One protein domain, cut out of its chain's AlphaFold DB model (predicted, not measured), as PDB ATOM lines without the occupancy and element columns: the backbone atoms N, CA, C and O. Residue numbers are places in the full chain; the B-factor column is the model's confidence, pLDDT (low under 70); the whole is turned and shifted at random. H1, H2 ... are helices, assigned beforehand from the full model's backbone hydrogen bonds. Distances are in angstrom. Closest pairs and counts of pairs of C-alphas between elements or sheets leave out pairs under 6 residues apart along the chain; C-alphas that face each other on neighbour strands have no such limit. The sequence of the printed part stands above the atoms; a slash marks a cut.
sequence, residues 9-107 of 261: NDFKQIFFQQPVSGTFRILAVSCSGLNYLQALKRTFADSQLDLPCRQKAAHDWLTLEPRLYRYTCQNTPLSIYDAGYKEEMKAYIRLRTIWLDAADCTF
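Overview. This is residues 9 to 107 of the 261 residues of an uncharacterized protein of Megasphaera hexanoica (UniProt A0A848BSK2). H2, H3 and H4 form an up-and-down bundle, each against the one before; H2 and H3 are a long hairpin. Short H1 crosses H2. The printed part, 99 residues with four named helices, is all helix and only just loose: radius of gyration of the C-alphas 15.3 A, spans 53 by 26 by 16 A.

Along the chain. Find C-alpha 9 at (-21.297, 20.776, -87.940), where H1, residues 9 to 14, begins. H2, residues 25 to 45, runs 30.0 A; H3, residues 51 to 75, 35.9 A; H4, residues 85 to 101, 24.2 A, ending at (-5.315, 36.696, -101.050).

Arrangement. H2 touches H3, opposite ways at a shallow tilt of 23 degrees, closest C-alphas Phe 44 and Arg 54, 4.3 A. H2 touches H4 with residues 27 to 34 alone, and H1 with residues 29 to 36 alone, about perpendicular at 87 degrees. Every O i to N i+4 pair is within hydrogen-bond range, but 19 of 21 in H3.

Size, cuts and confidence. The printed part has no cut; pLDDT is under 70 at residues 15 to 22.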
ATOM      1  N   ASN A   9     -20.410  20.255 -86.907       81.19
ATOM      2  CA  ASN A   9     -21.297  20.776 -87.940       81.19
ATOM      3  C   ASN A   9     -20.534  21.616 -88.975       81.19
ATOM      4  O   ASN A   9     -20.756  21.437 -90.172       81.19
ATOM      5  N   ASP A  10     -19.583  22.447 -88.531       78.88
ATOM      6  CA  ASP A  10     -18.691  23.186 -89.434       78.88
ATOM      7  C   ASP A  10     -17.908  22.199 -90.319       78.88
ATOM      8  O   ASP A  10     -17.810  22.382 -91.531       78.88
ATOM      9  N   PHE A  11     -17.427  21.083 -89.752       77.31
ATOM     10  CA  PHE A  11     -16.730  20.063 -90.535       77.31
ATOM     11  C   PHE A  11     -17.619  19.410 -91.601       77.31
ATOM     12  O   PHE A  11     -17.181  19.244 -92.741       77.31
ATOM     13  N   LYS A  12     -18.866  19.060 -91.267       76.25
ATOM     14  CA  LYS A  12     -19.816  18.473 -92.231       76.25
ATOM     15  C   LYS A  12     -20.143  19.432 -93.372       76.25
ATOM     16  O   LYS A  12     -20.279  18.988 -94.508       76.25
ATOM     17  N   GLN A  13     -20.256  20.725 -93.074       74.62
ATOM     18  CA  GLN A  13     -20.586  21.746 -94.066       74.62
ATOM     19  C   GLN A  13     -19.400  22.092 -94.975       74.62
ATOM     20  O   GLN A  13     -19.598  22.288 -96.172       74.62
ATOM     21  N   ILE A  14     -18.177  22.132 -94.438       75.75
ATOM     22  CA  ILE A  14     -16.988  22.561 -95.188       75.75
ATOM     23  C   ILE A  14     -16.296  21.383 -95.906       75.75
ATOM     24  O   ILE A  14     -15.779  21.554 -97.008       75.75
ATOM     25  N   PHE A  15     -16.293  20.180 -95.315       68.38
ATOM     26  CA  PHE A  15     -15.464  19.038 -95.747       68.38
ATOM     27  C   PHE A  15     -16.250  17.817 -96.189       68.38
ATOM     28  O   PHE A  15     -15.707  16.718 -96.119       68.38
ATOM     29  N   PHE A  16     -17.494  17.978 -96.650       59.47
ATOM     30  CA  PHE A  16     -18.420  16.877 -96.956       59.47
ATOM     31  C   PHE A  16     -17.817  15.707 -97.780       59.47
ATOM     32  O   PHE A  16     -18.366  14.611 -97.766       59.47
ATOM     33  N   GLN A  17     -16.677  15.897 -98.464       61.56
ATOM     34  CA  GLN A  17     -15.974  14.871 -99.244       61.56
ATOM     35  C   GLN A  17     -14.468  14.693 -98.940       61.56
ATOM     36  O   GLN A  17     -13.807  13.932 -99.647       61.56
ATOM     37  N   GLN A  18     -13.883  15.360 -97.935       62.41
ATOM     38  CA  GLN A  18     -12.443  15.218 -97.650       62.41
ATOM     39  C   GLN A  18     -12.148  14.153 -96.579       62.41
ATOM     40  O   GLN A  18     -12.834  14.106 -95.557       62.41
ATOM     41  N   PRO A  19     -11.118  13.304 -96.770       60.31
ATOM     42  CA  PRO A  19     -10.723  12.319 -95.771       60.31
ATOM     43  C   PRO A  19     -10.260  12.988 -94.467       60.31
ATOM     44  O   PRO A  19      -9.585  14.017 -94.469       60.31
ATOM     45  N   VAL A  20     -10.608  12.370 -93.333       62.34
ATOM     46  CA  VAL A  20     -10.368  12.905 -91.976       62.34
ATOM     47  C   VAL A  20      -8.876  12.908 -91.598       62.34
ATOM     48  O   VAL A  20      -8.474  13.563 -90.639       62.34
ATOM     49  N   SER A  21      -8.016  12.219 -92.346       64.69
ATOM     50  CA  SER A  21      -6.574  12.138 -92.100       64.69
ATOM     51  C   SER A  21      -5.768  12.419 -93.368       64.69
ATOM     52  O   SER A  21      -6.206  12.130 -94.480       64.69
ATOM     53  N   GLY A  22      -4.579  13.006 -93.200       67.62
ATOM     54  CA  GLY A  22      -3.641  13.244 -94.296       67.62
ATOM     55  C   GLY A  22      -2.663  14.384 -94.024       67.62
ATOM     56  O   GLY A  22      -2.978  15.331 -93.303       67.62
ATOM     57  N   THR A  23      -1.489  14.311 -94.650       70.50
ATOM     58  CA  THR A  23      -0.383  15.276 -94.508       70.50
ATOM     59  C   THR A  23      -0.783  16.715 -94.855       70.50
ATOM     60  O   THR A  23      -0.255  17.661 -94.287       70.50
ATOM     61  N   PHE A  24      -1.760  16.900 -95.748       75.50
ATOM     62  CA  PHE A  24      -2.222  18.220 -96.194       75.50
ATOM     63  C   PHE A  24      -3.552  18.655 -95.570       75.50
ATOM     64  O   PHE A  24      -4.154  19.620 -96.040       75.50
ATOM     65  N   ARG A  25      -4.024  17.971 -94.518       82.31
ATOM     66  CA  ARG A  25      -5.342  18.241 -93.926       82.31
ATOM     67  C   ARG A  25      -5.507  19.701 -93.518       82.31
ATOM     68  O   ARG A  25      -6.525  20.290 -93.835       82.31
ATOM     69  N   ILE A  26      -4.519  20.299 -92.859       84.69
ATOM     70  CA  ILE A  26      -4.620  21.678 -92.347       84.69
ATOM     71  C   ILE A  26      -4.792  22.687 -93.494       84.69
ATOM     72  O   ILE A  26      -5.625  23.594 -93.417       84.69
ATOM     73  N   LEU A  27      -4.035  22.489 -94.579       85.50
ATOM     74  CA  LEU A  27      -4.141  23.271 -95.811       85.50
ATOM     75  C   LEU A  27      -5.518  23.102 -96.446       85.50
ATOM     76  O   LEU A  27      -6.198  24.085 -96.722       85.50
ATOM     77  N   ALA A  28      -5.950  21.857 -96.623       84.62
ATOM     78  CA  ALA A  28      -7.240  21.547 -97.220       84.62
ATOM     79  C   ALA A  28      -8.405  22.103 -96.379       84.62
ATOM     80  O   ALA A  28      -9.364  22.647 -96.937       84.62
ATOM     81  N   VAL A  29      -8.265  22.060 -95.046       87.38
ATOM     82  CA  VAL A  29      -9.219  22.617 -94.091       87.38
ATOM     83  C   VAL A  29      -9.360  24.120 -94.246       87.38
ATOM     84  O   VAL A  29     -10.452  24.636 -94.489       87.38
ATOM     85  N   SER A  30      -8.234  24.821 -94.190       89.19
ATOM     86  CA  SER A  30      -8.217  26.277 -94.287       89.19
ATOM     87  C   SER A  30      -8.712  26.759 -95.656       89.19
ATOM     88  O   SER A  30      -9.580  27.625 -95.713       89.19
ATOM     89  N   CYS A  31      -8.249  26.158 -96.758       89.38
ATOM     90  CA  CYS A  31      -8.662  26.554 -98.108       89.38
ATOM     91  C   CYS A  31     -10.158  26.333 -98.356       89.38
ATOM     92  O   CYS A  31     -10.831  27.217 -98.883       89.38
ATOM     93  N   SER A  32     -10.705  25.177 -97.966       89.06
ATOM     94  CA  SER A  32     -12.137  24.918 -98.173       89.06
ATOM     95  C   SER A  32     -12.991  25.812 -97.275       89.06
ATOM     96  O   SER A  32     -14.039  26.284 -97.708       89.06
ATOM     97  N   GLY A  33     -12.522  26.108 -96.057       91.81
ATOM     98  CA  GLY A  33     -13.160  27.083 -95.177       91.81
ATOM     99  C   GLY A  33     -13.216  28.475 -95.806       91.81
ATOM    100  O   GLY A  33     -14.280  29.087 -95.821       91.81
ATOM    101  N   LEU A  34     -12.117  28.953 -96.394       93.50
ATOM    102  CA  LEU A  34     -12.071  30.245 -97.093       93.50
ATOM    103  C   LEU A  34     -12.994  30.274 -98.321       93.50
ATOM    104  O   LEU A  34     -13.717  31.252 -98.523       93.50
ATOM    105  N   ASN A  35     -13.046  29.182 -99.089       92.31
ATOM    106  CA  ASN A  35     -13.991  29.039-100.201       92.31
ATOM    107  C   ASN A  35     -15.445  29.088 -99.714       92.31
ATOM    108  O   ASN A  35     -16.293  29.734-100.332       92.31
ATOM    109  N   TYR A  36     -15.741  28.444 -98.584       93.62
ATOM    110  CA  TYR A  36     -17.077  28.473 -98.003       93.62
ATOM    111  C   TYR A  36     -17.440  29.866 -97.467       93.62
ATOM    112  O   TYR A  36     -18.540  30.346 -97.730       93.62
ATOM    113  N   LEU A  37     -16.507  30.580 -96.829       94.94
ATOM    114  CA  LEU A  37     -16.702  31.986 -96.452       94.94
ATOM    115  C   LEU A  37     -16.991  32.867 -97.673       94.94
ATOM    116  O   LEU A  37     -17.851  33.746 -97.609       94.94
ATOM    117  N   GLN A  38     -16.317  32.621 -98.799       93.62
ATOM    118  CA  GLN A  38     -16.599  33.324-100.048       93.62
ATOM    119  C   GLN A  38     -18.013  33.025-100.560       93.62
ATOM    120  O   GLN A  38     -18.715  33.951-100.968       93.62
ATOM    121  N   ALA A  39     -18.454  31.766-100.500       92.44
ATOM    122  CA  ALA A  39     -19.818  31.386-100.858       92.44
ATOM    123  C   ALA A  39     -20.850  32.081 -99.955       92.44
ATOM    124  O   ALA A  39     -21.781  32.696-100.469       92.44
ATOM    125  N   LEU A  40     -20.644  32.084 -98.634       94.00
ATOM    126  CA  LEU A  40     -21.532  32.769 -97.689       94.00
ATOM    127  C   LEU A  40     -21.595  34.276 -97.949       94.00
ATOM    128  O   LEU A  40     -22.685  34.851 -97.951       94.00
ATOM    129  N   LYS A  41     -20.454  34.916 -98.240       92.75
ATOM    130  CA  LYS A  41     -20.423  36.338 -98.605       92.75
ATOM    131  C   LYS A  41     -21.215  36.611 -99.889       92.75
ATOM    132  O   LYS A  41     -21.953  37.594 -99.934       92.75
ATOM    133  N   ARG A  42     -21.088  35.757-100.912       92.75
ATOM    134  CA  ARG A  42     -21.865  35.872-102.161       92.75
ATOM    135  C   ARG A  42     -23.363  35.735-101.893       92.75
ATOM    136  O   ARG A  42     -24.113  36.608-102.308       92.75
ATOM    137  N   THR A  43     -23.778  34.729-101.125       93.44
ATOM    138  CA  THR A  43     -25.183  34.528-100.729       93.44
ATOM    139  C   THR A  43     -25.735  35.722 -99.953       93.44
ATOM    140  O   THR A  43     -26.850  36.164-100.200       93.44
ATOM    141  N   PHE A  44     -24.961  36.285 -99.024       92.06
ATOM    142  CA  PHE A  44     -25.367  37.482 -98.287       92.06
ATOM    143  C   PHE A  44     -25.546  38.707 -99.204       92.06
ATOM    144  O   PHE A  44     -26.479  39.499 -99.016       92.06
ATOM    145  N   ALA A  45     -24.662  38.869-100.191       88.44
ATOM    146  CA  ALA A  45     -24.682  39.988-101.130       88.44
ATOM    147  C   ALA A  45     -25.757  39.859-102.224       88.44
ATOM    148  O   ALA A  45     -26.138  40.872-102.805       88.44
ATOM    149  N   ASP A  46     -26.255  38.652-102.490       90.44
ATOM    150  CA  ASP A  46     -27.232  38.390-103.544       90.44
ATOM    151  C   ASP A  46     -28.599  39.008-103.214       90.44
ATOM    152  O   ASP A  46     -29.283  38.605-102.272       90.44
ATOM    153  N   SER A  47     -29.006  40.011-103.994       86.88
ATOM    154  CA  SER A  47     -30.288  40.699-103.834       86.88
ATOM    155  C   SER A  47     -31.492  39.887-104.310       86.88
ATOM    156  O   SER A  47     -32.615  40.280-104.006       86.88
ATOM    157  N   GLN A  48     -31.285  38.803-105.065       91.69
ATOM    158  CA  GLN A  48     -32.363  37.948-105.574       91.69
ATOM    159  C   GLN A  48     -32.843  36.920-104.541       91.69
ATOM    160  O   GLN A  48     -33.912  36.339-104.712       91.69
ATOM    161  N   LEU A  49     -32.071  36.692-103.475       90.38
ATOM    162  CA  LEU A  49     -32.418  35.754-102.410       90.38
ATOM    163  C   LEU A  49     -33.263  36.405-101.311       90.38
ATOM    164  O   LEU A  49     -33.099  37.582-100.977       90.38
ATOM    165  N   ASP A  50     -34.108  35.592-100.678       93.75
ATOM    166  CA  ASP A  50     -34.951  36.030 -99.569       93.75
ATOM    167  C   ASP A  50     -34.126  36.549 -98.383       93.75
ATOM    168  O   ASP A  50     -33.073  36.006 -98.023       93.75
ATOM    169  N   LEU A  51     -34.657  37.568 -97.699       92.56
ATOM    170  CA  LEU A  51     -34.005  38.200 -96.550       92.56
ATOM    171  C   LEU A  51     -33.563  37.202 -95.454       92.56
ATOM    172  O   LEU A  51     -32.424  37.325 -94.996       92.56
ATOM    173  N   PRO A  52     -34.366  36.188 -95.055       95.81
ATOM    174  CA  PRO A  52     -33.932  35.202 -94.065       95.81
ATOM    175  C   PRO A  52     -32.723  34.374 -94.521       95.81
ATOM    176  O   PRO A  52     -31.850  34.059 -93.711       95.81
ATOM    177  N   CYS A  53     -32.633  34.050 -95.816       93.12
ATOM    178  CA  CYS A  53     -31.502  33.311 -96.381       93.12
ATOM    179  C   CYS A  53     -30.212  34.134 -96.277       93.12
ATOM    180  O   CYS A  53     -29.189  33.654 -95.783       93.12
ATOM    181  N   ARG A  54     -30.290  35.414 -96.651       94.50
ATOM    182  CA  ARG A  54     -29.165  36.355 -96.587       94.50
ATOM    183  C   ARG A  54     -28.703  36.609 -95.153       94.50
ATOM    184  O   ARG A  54     -27.505  36.613 -94.886       94.50
ATOM    185  N   GLN A  55     -29.642  36.786 -94.221       94.69
ATOM    186  CA  GLN A  55     -29.335  36.980 -92.799       94.69
ATOM    187  C   GLN A  55     -28.663  35.751 -92.187       94.69
ATOM    188  O   GLN A  55     -27.693  35.897 -91.441       94.69
ATOM    189  N   LYS A  56     -29.129  34.546 -92.535       95.06
ATOM    190  CA  LYS A  56     -28.484  33.302 -92.109       95.06
ATOM    191  C   LYS A  56     -27.054  33.205 -92.642       95.06
ATOM    192  O   LYS A  56     -26.141  32.975 -91.860       95.06
ATOM    193  N   ALA A  57     -26.843  33.462 -93.934       94.25
ATOM    194  CA  ALA A  57     -25.506  33.449 -94.528       94.25
ATOM    195  C   ALA A  57     -24.560  34.463 -93.862       94.25
ATOM    196  O   ALA A  57     -23.404  34.141 -93.595       94.25
ATOM    197  N   ALA A  58     -25.053  35.661 -93.531       93.62
ATOM    198  CA  ALA A  58     -24.284  36.648 -92.775       93.62
ATOM    199  C   ALA A  58     -23.922  36.146 -91.370       93.62
ATOM    200  O   ALA A  58     -22.780  36.298 -90.944       93.62
ATOM    201  N   HIS A  59     -24.869  35.538 -90.651       95.31
ATOM    202  CA  HIS A  59     -24.625  34.986 -89.320       95.31
ATOM    203  C   HIS A  59     -23.580  33.863 -89.346       95.31
ATOM    204  O   HIS A  59     -22.622  33.894 -88.569       95.31
ATOM    205  N   ASP A  60     -23.734  32.919 -90.274       93.44
ATOM    206  CA  ASP A  60     -22.816  31.796 -90.460       93.44
ATOM    207  C   ASP A  60     -21.418  32.310 -90.844       93.44
ATOM    208  O   ASP A  60     -20.418  31.876 -90.273       93.44
ATOM    209  N   TRP A  61     -21.334  33.319 -91.721       92.75
ATOM    210  CA  TRP A  61     -20.076  33.971 -92.098       92.75
ATOM    211  C   TRP A  61     -19.378  34.633 -90.904       92.75
ATOM    212  O   TRP A  61     -18.204  34.361 -90.639       92.75
ATOM    213  N   LEU A  62     -20.110  35.458 -90.145       92.88
ATOM    214  CA  LEU A  62     -19.594  36.164 -88.967       92.88
ATOM    215  C   LEU A  62     -19.135  35.210 -87.854       92.88
ATOM    216  O   LEU A  62     -18.279  35.573 -87.043       92.88
ATOM    217  N   THR A  63     -19.709  34.009 -87.811       92.62
ATOM    218  CA  THR A  63     -19.404  32.977 -86.817       92.62
ATOM    219  C   THR A  63     -18.234  32.101 -87.250       92.62
ATOM    220  O   THR A  63     -17.362  31.791 -86.434       92.62
ATOM    221  N   LEU A  64     -18.187  31.711 -88.524       92.75
ATOM    222  CA  LEU A  64     -17.185  30.787 -89.036       92.75
ATOM    223  C   LEU A  64     -15.812  31.441 -89.199       92.75
ATOM    224  O   LEU A  64     -14.804  30.818 -88.868       92.75
ATOM    225  N   GLU A  65     -15.749  32.681 -89.685       94.12
ATOM    226  CA  GLU A  65     -14.473  33.335 -90.000       94.12
ATOM    227  C   GLU A  65     -13.508  33.378 -88.790       94.12
ATOM    228  O   GLU A  65     -12.367  32.921 -88.933       94.12
ATOM    229  N   PRO A  66     -13.944  33.756 -87.567       94.62
ATOM    230  CA  PRO A  66     -13.074  33.730 -86.390       94.62
ATOM    231  C   PRO A  66     -12.684  32.320 -85.935       94.62
ATOM    232  O   PRO A  66     -11.651  32.151 -85.280       94.62
ATOM    233  N   ARG A  67     -13.513  31.305 -86.210       93.62
ATOM    234  CA  ARG A  67     -13.195  29.900 -85.901       93.62
ATOM    235  C   ARG A  67     -12.123  29.379 -86.846       93.62
ATOM    236  O   ARG A  67     -11.151  28.785 -86.388       93.62
ATOM    237  N   LEU A  68     -12.269  29.658 -88.140       93.38
ATOM    238  CA  LEU A  68     -11.300  29.270 -89.157       93.38
ATOM    239  C   LEU A  68      -9.946  29.944 -88.919       93.38
ATOM    240  O   LEU A  68      -8.923  29.270 -88.952       93.38
ATOM    241  N   TYR A  69      -9.949  31.242 -88.602       94.81
ATOM    242  CA  TYR A  69      -8.741  31.986 -88.241       94.81
ATOM    243  C   TYR A  69      -7.981  31.304 -87.095       94.81
ATOM    244  O   TYR A  69      -6.800  30.980 -87.227       94.81
ATOM    245  N   ARG A  70      -8.675  31.014 -85.987       92.75
ATOM    246  CA  ARG A  70      -8.066  30.357 -84.821       92.75
ATOM    247  C   ARG A  70      -7.576  28.956 -85.134       92.75
ATOM    248  O   ARG A  70      -6.472  28.613 -84.721       92.75
ATOM    249  N   TYR A  71      -8.347  28.188 -85.899       92.44
ATOM    250  CA  TYR A  71      -7.925  26.877 -86.369       92.44
ATOM    251  C   TYR A  71      -6.611  26.969 -87.155       92.44
ATOM    252  O   TYR A  71      -5.676  26.224 -86.863       92.44
ATOM    253  N   THR A  72      -6.497  27.906 -88.104       91.62
ATOM    254  CA  THR A  72      -5.257  28.112 -88.865       91.62
ATOM    255  C   THR A  72      -4.094  28.460 -87.933       91.62
ATOM    256  O   THR A  72      -3.041  27.832 -88.039       91.62
ATOM    257  N   CYS A  73      -4.272  29.383 -86.980       91.50
ATOM    258  CA  CYS A  73      -3.222  29.752 -86.023       91.50
ATOM    259  C   CYS A  73      -2.775  28.573 -85.139       91.50
ATOM    260  O   CYS A  73      -1.579  28.341 -84.996       91.50
ATOM    261  N   GLN A  74      -3.717  27.809 -84.579       91.06
ATOM    262  CA  GLN A  74      -3.433  26.669 -83.695       91.06
ATOM    263  C   GLN A  74      -2.715  25.524 -84.418       91.06
ATOM    264  O   GLN A  74      -1.897  24.838 -83.815       91.06
ATOM    265  N   ASN A  75      -3.030  25.303 -85.698       87.62
ATOM    266  CA  ASN A  75      -2.502  24.181 -86.478       87.62
ATOM    267  C   ASN A  75      -1.275  24.555 -87.322       87.62
ATOM    268  O   ASN A  75      -0.728  23.705 -88.017       87.62
ATOM    269  N   THR A  76      -0.832  25.810 -87.277       86.31
ATOM    270  CA  THR A  76       0.446  26.234 -87.861       86.31
ATOM    271  C   THR A  76       1.303  26.967 -86.831       86.31
ATOM    272  O   THR A  76       1.623  28.142 -87.025       86.31
ATOM    273  N   PRO A  77       1.652  26.321 -85.702       84.06
ATOM    274  CA  PRO A  77       2.672  26.870 -84.823       84.06
ATOM    275  C   PRO A  77       4.032  26.827 -85.535       84.06
ATOM    276  O   PRO A  77       4.275  25.955 -86.365       84.06
ATOM    277  N   LEU A  78       4.917  27.772 -85.212       85.31
ATOM    278  CA  LEU A  78       6.325  27.710 -85.603       85.31
ATOM    279  C   LEU A  78       7.173  27.477 -84.365       85.31
ATOM    280  O   LEU A  78       7.107  28.261 -83.416       85.31
ATOM    281  N   SER A  79       7.995  26.432 -84.399       84.00
ATOM    282  CA  SER A  79       8.989  26.157 -83.368       84.00
ATOM    283  C   SER A  79      10.364  26.002 -84.000       84.00
ATOM    284  O   SER A  79      10.624  25.044 -84.720       84.00
ATOM    285  N   ILE A  80      11.281  26.917 -83.677       82.81
ATOM    286  CA  ILE A  80      12.678  26.861 -84.143       82.81
ATOM    287  C   ILE A  80      13.425  25.600 -83.678       82.81
ATOM    288  O   ILE A  80      14.495  25.290 -84.193       82.81
ATOM    289  N   TYR A  81      12.881  24.890 -82.687       84.12
ATOM    290  CA  TYR A  81      13.460  23.671 -82.127       84.12
ATOM    291  C   TYR A  81      12.927  22.395 -82.787       84.12
ATOM    292  O   TYR A  81      13.390  21.307 -82.446       84.12
ATOM    293  N   ASP A  82      11.957  22.501 -83.700       83.12
ATOM    294  CA  ASP A  82      11.431  21.339 -84.407       83.12
ATOM    295  C   ASP A  82      12.398  20.885 -85.515       83.12
ATOM    296  O   ASP A  82      12.896  21.686 -86.311       83.12
ATOM    297  N   ALA A  83      12.637  19.576 -85.606       76.62
ATOM    298  CA  ALA A  83      13.419  18.979 -86.688       76.62
ATOM    299  C   ALA A  83      12.788  19.238 -88.073       76.62
ATOM    300  O   ALA A  83      13.492  19.246 -89.085       76.62
ATOM    301  N   GLY A  84      11.472  19.469 -88.117       83.88
ATOM    302  CA  GLY A  84      10.698  19.816 -89.303       83.88
ATOM    303  C   GLY A  84      10.569  21.314 -89.592       83.88
ATOM    304  O   GLY A  84       9.853  21.656 -90.535       83.88
ATOM    305  N   TYR A  85      11.251  22.205 -88.855       86.25
ATOM    306  CA  TYR A  85      11.055  23.667 -88.915       86.25
ATOM    307  C   TYR A  85      10.972  24.237 -90.339       86.25
ATOM    308  O   TYR A  85      10.094  25.039 -90.651       86.25
ATOM    309  N   LYS A  86      11.845  23.788 -91.251       86.12
ATOM    310  CA  LYS A  86      11.855  24.266 -92.642       86.12
ATOM    311  C   LYS A  86      10.559  23.948 -93.395       86.12
ATOM    312  O   LYS A  86      10.121  24.756 -94.212       86.12
ATOM    313  N   GLU A  87       9.959  22.786 -93.157       86.25
ATOM    314  CA  GLU A  87       8.700  22.399 -93.801       86.25
ATOM    315  C   GLU A  87       7.488  23.027 -93.105       86.25
ATOM    316  O   GLU A  87       6.569  23.490 -93.788       86.25
ATOM    317  N   GLU A  88       7.518  23.150 -91.775       87.31
ATOM    318  CA  GLU A  88       6.509  23.905 -91.019       87.31
ATOM    319  C   GLU A  88       6.452  25.365 -91.468       87.31
ATOM    320  O   GLU A  88       5.373  25.899 -91.723       87.31
ATOM    321  N   MET A  89       7.612  25.988 -91.672       89.31
ATOM    322  CA  MET A  89       7.731  27.357 -92.164       89.31
ATOM    323  C   MET A  89       7.106  27.535 -93.551       89.31
ATOM    324  O   MET A  89       6.380  28.505 -93.779       89.31
ATOM    325  N   LYS A  90       7.306  26.590 -94.479       89.50
ATOM    326  CA  LYS A  90       6.644  26.645 -95.795       89.50
ATOM    327  C   LYS A  90       5.126  26.552 -95.665       89.50
ATOM    328  O   LYS A  90       4.412  27.290 -96.343       89.50
ATOM    329  N   ALA A  91       4.626  25.655 -94.814       88.06
ATOM    330  CA  ALA A  91       3.192  25.516 -94.575       88.06
ATOM    331  C   ALA A  91       2.601  26.778 -93.923       88.06
ATOM    332  O   ALA A  91       1.540  27.247 -94.341       88.06
ATOM    333  N   TYR A  92       3.318  27.352 -92.956       92.12
ATOM    334  CA  TYR A  92       2.972  28.589 -92.263       92.12
ATOM    335  C   TYR A  92       2.840  29.768 -93.223       92.12
ATOM    336  O   TYR A  92       1.801  30.435 -93.217       92.12
ATOM    337  N   ILE A  93       3.860  29.983 -94.065       93.44
ATOM    338  CA  ILE A  93       3.873  31.046 -95.075       93.44
ATOM    339  C   ILE A  93       2.715  30.854 -96.040       93.44
ATOM    340  O   ILE A  93       1.886  31.745 -96.196       93.44
ATOM    341  N   ARG A  94       2.602  29.655 -96.618       92.56
ATOM    342  CA  ARG A  94       1.578  29.349 -97.618       92.56
ATOM    343  C   ARG A  94       0.167  29.622 -97.105       92.56
ATOM    344  O   ARG A  94      -0.631  30.213 -97.822       92.56
ATOM    345  N   LEU A  95      -0.151  29.193 -95.884       92.50
ATOM    346  CA  LEU A  95      -1.480  29.404 -95.311       92.50
ATOM    347  C   LEU A  95      -1.790  30.879 -95.079       92.50
ATOM    348  O   LEU A  95      -2.901  31.313 -95.371       92.50
ATOM    349  N   ARG A  96      -0.816  31.648 -94.595       94.75
ATOM    350  CA  ARG A  96      -0.980  33.088 -94.373       94.75
ATOM    351  C   ARG A  96      -1.126  33.853 -95.679       94.75
ATOM    352  O   ARG A  96      -2.047  34.652 -95.773       94.75
ATOM    353  N   THR A  97      -0.333  33.545 -96.703       94.62
ATOM    354  CA  THR A  97      -0.486  34.147 -98.039       94.62
ATOM    355  C   THR A  97      -1.877  33.882 -98.620       94.62
ATOM    356  O   THR A  97      -2.543  34.817 -99.038       94.62
ATOM    357  N   ILE A  98      -2.387  32.647 -98.526       93.31
ATOM    358  CA  ILE A  98      -3.753  32.323 -98.982       93.31
ATOM    359  C   ILE A  98      -4.813  33.148 -98.227       93.31
ATOM    360  O   ILE A  98      -5.807  33.574 -98.814       93.31
ATOM    361  N   TRP A  99      -4.617  33.388 -96.928       94.50
ATOM    362  CA  TRP A  99      -5.486  34.276 -96.152       94.50
ATOM    363  C   TRP A  99      -5.407  35.732 -96.623       94.50
ATOM    364  O   TRP A  99      -6.440  36.401 -96.651       94.50
ATOM    365  N   LEU A 100      -4.217  36.225 -96.978       94.81
ATOM    366  CA  LEU A 100      -4.037  37.576 -97.517       94.81
ATOM    367  C   LEU A 100      -4.764  37.741 -98.856       94.81
ATOM    368  O   LEU A 100      -5.503  38.717 -99.006       94.81
ATOM    369  N   ASP A 101      -4.650  36.745 -99.739       93.25
ATOM    370  CA  ASP A 101      -5.315  36.696-101.050       93.25
ATOM    371  C   ASP A 101      -6.847  36.599-100.937       93.25
ATOM    372  O   ASP A 101      -7.583  37.088-101.794       93.25
ATOM    373  N   ALA A 102      -7.367  36.014 -99.853       92.50
ATOM    374  CA  ALA A 102      -8.802  35.900 -99.574       92.50
ATOM    375  C   ALA A 102      -9.421  37.218 -99.056       92.50
ATOM    376  O   ALA A 102     -10.269  37.221 -98.151       92.50
ATOM    377  N   ALA A 103      -8.993  38.351 -99.618       87.75
ATOM    378  CA  ALA A 103      -9.266  39.692 -99.116       87.75
ATOM    379  C   ALA A 103     -10.751  40.031 -99.006       87.75
ATOM    380  O   ALA A 103     -11.184  40.698 -98.062       87.75
ATOM    381  N   ASP A 104     -11.528  39.528 -99.960       86.50
ATOM    382  CA  ASP A 104     -12.943  39.819-100.059       86.50
ATOM    383  C   ASP A 104     -13.754  39.149 -98.953       86.50
ATOM    384  O   ASP A 104     -14.686  39.751 -98.431       86.50
ATOM    385  N   CYS A 105     -13.461  37.906 -98.584       89.81
ATOM    386  CA  CYS A 105     -14.346  37.113 -97.726       89.81
ATOM    387  C   CYS A 105     -13.883  36.992 -96.272       89.81
ATOM    388  O   CYS A 105     -14.552  36.329 -95.480       89.81
ATOM    389  N   THR A 106     -12.784  37.641 -95.902       92.50
ATOM    390  CA  THR A 106     -12.192  37.561 -94.563       92.50
ATOM    391  C   THR A 106     -12.215  38.913 -93.865       92.50
ATOM    392  O   THR A 106     -12.269  39.972 -94.500       92.50
ATOM    393  N   PHE A 107     -12.162  38.917 -92.532       91.69
ATOM    394  CA  PHE A 107     -12.041  40.182 -91.829       91.69
ATOM    395  C   PHE A 107     -10.631  40.729 -91.983       91.69
ATOM    396  O   PHE A 107      -9.639  40.109 -91.598       91.69
TER     397      PHE A 107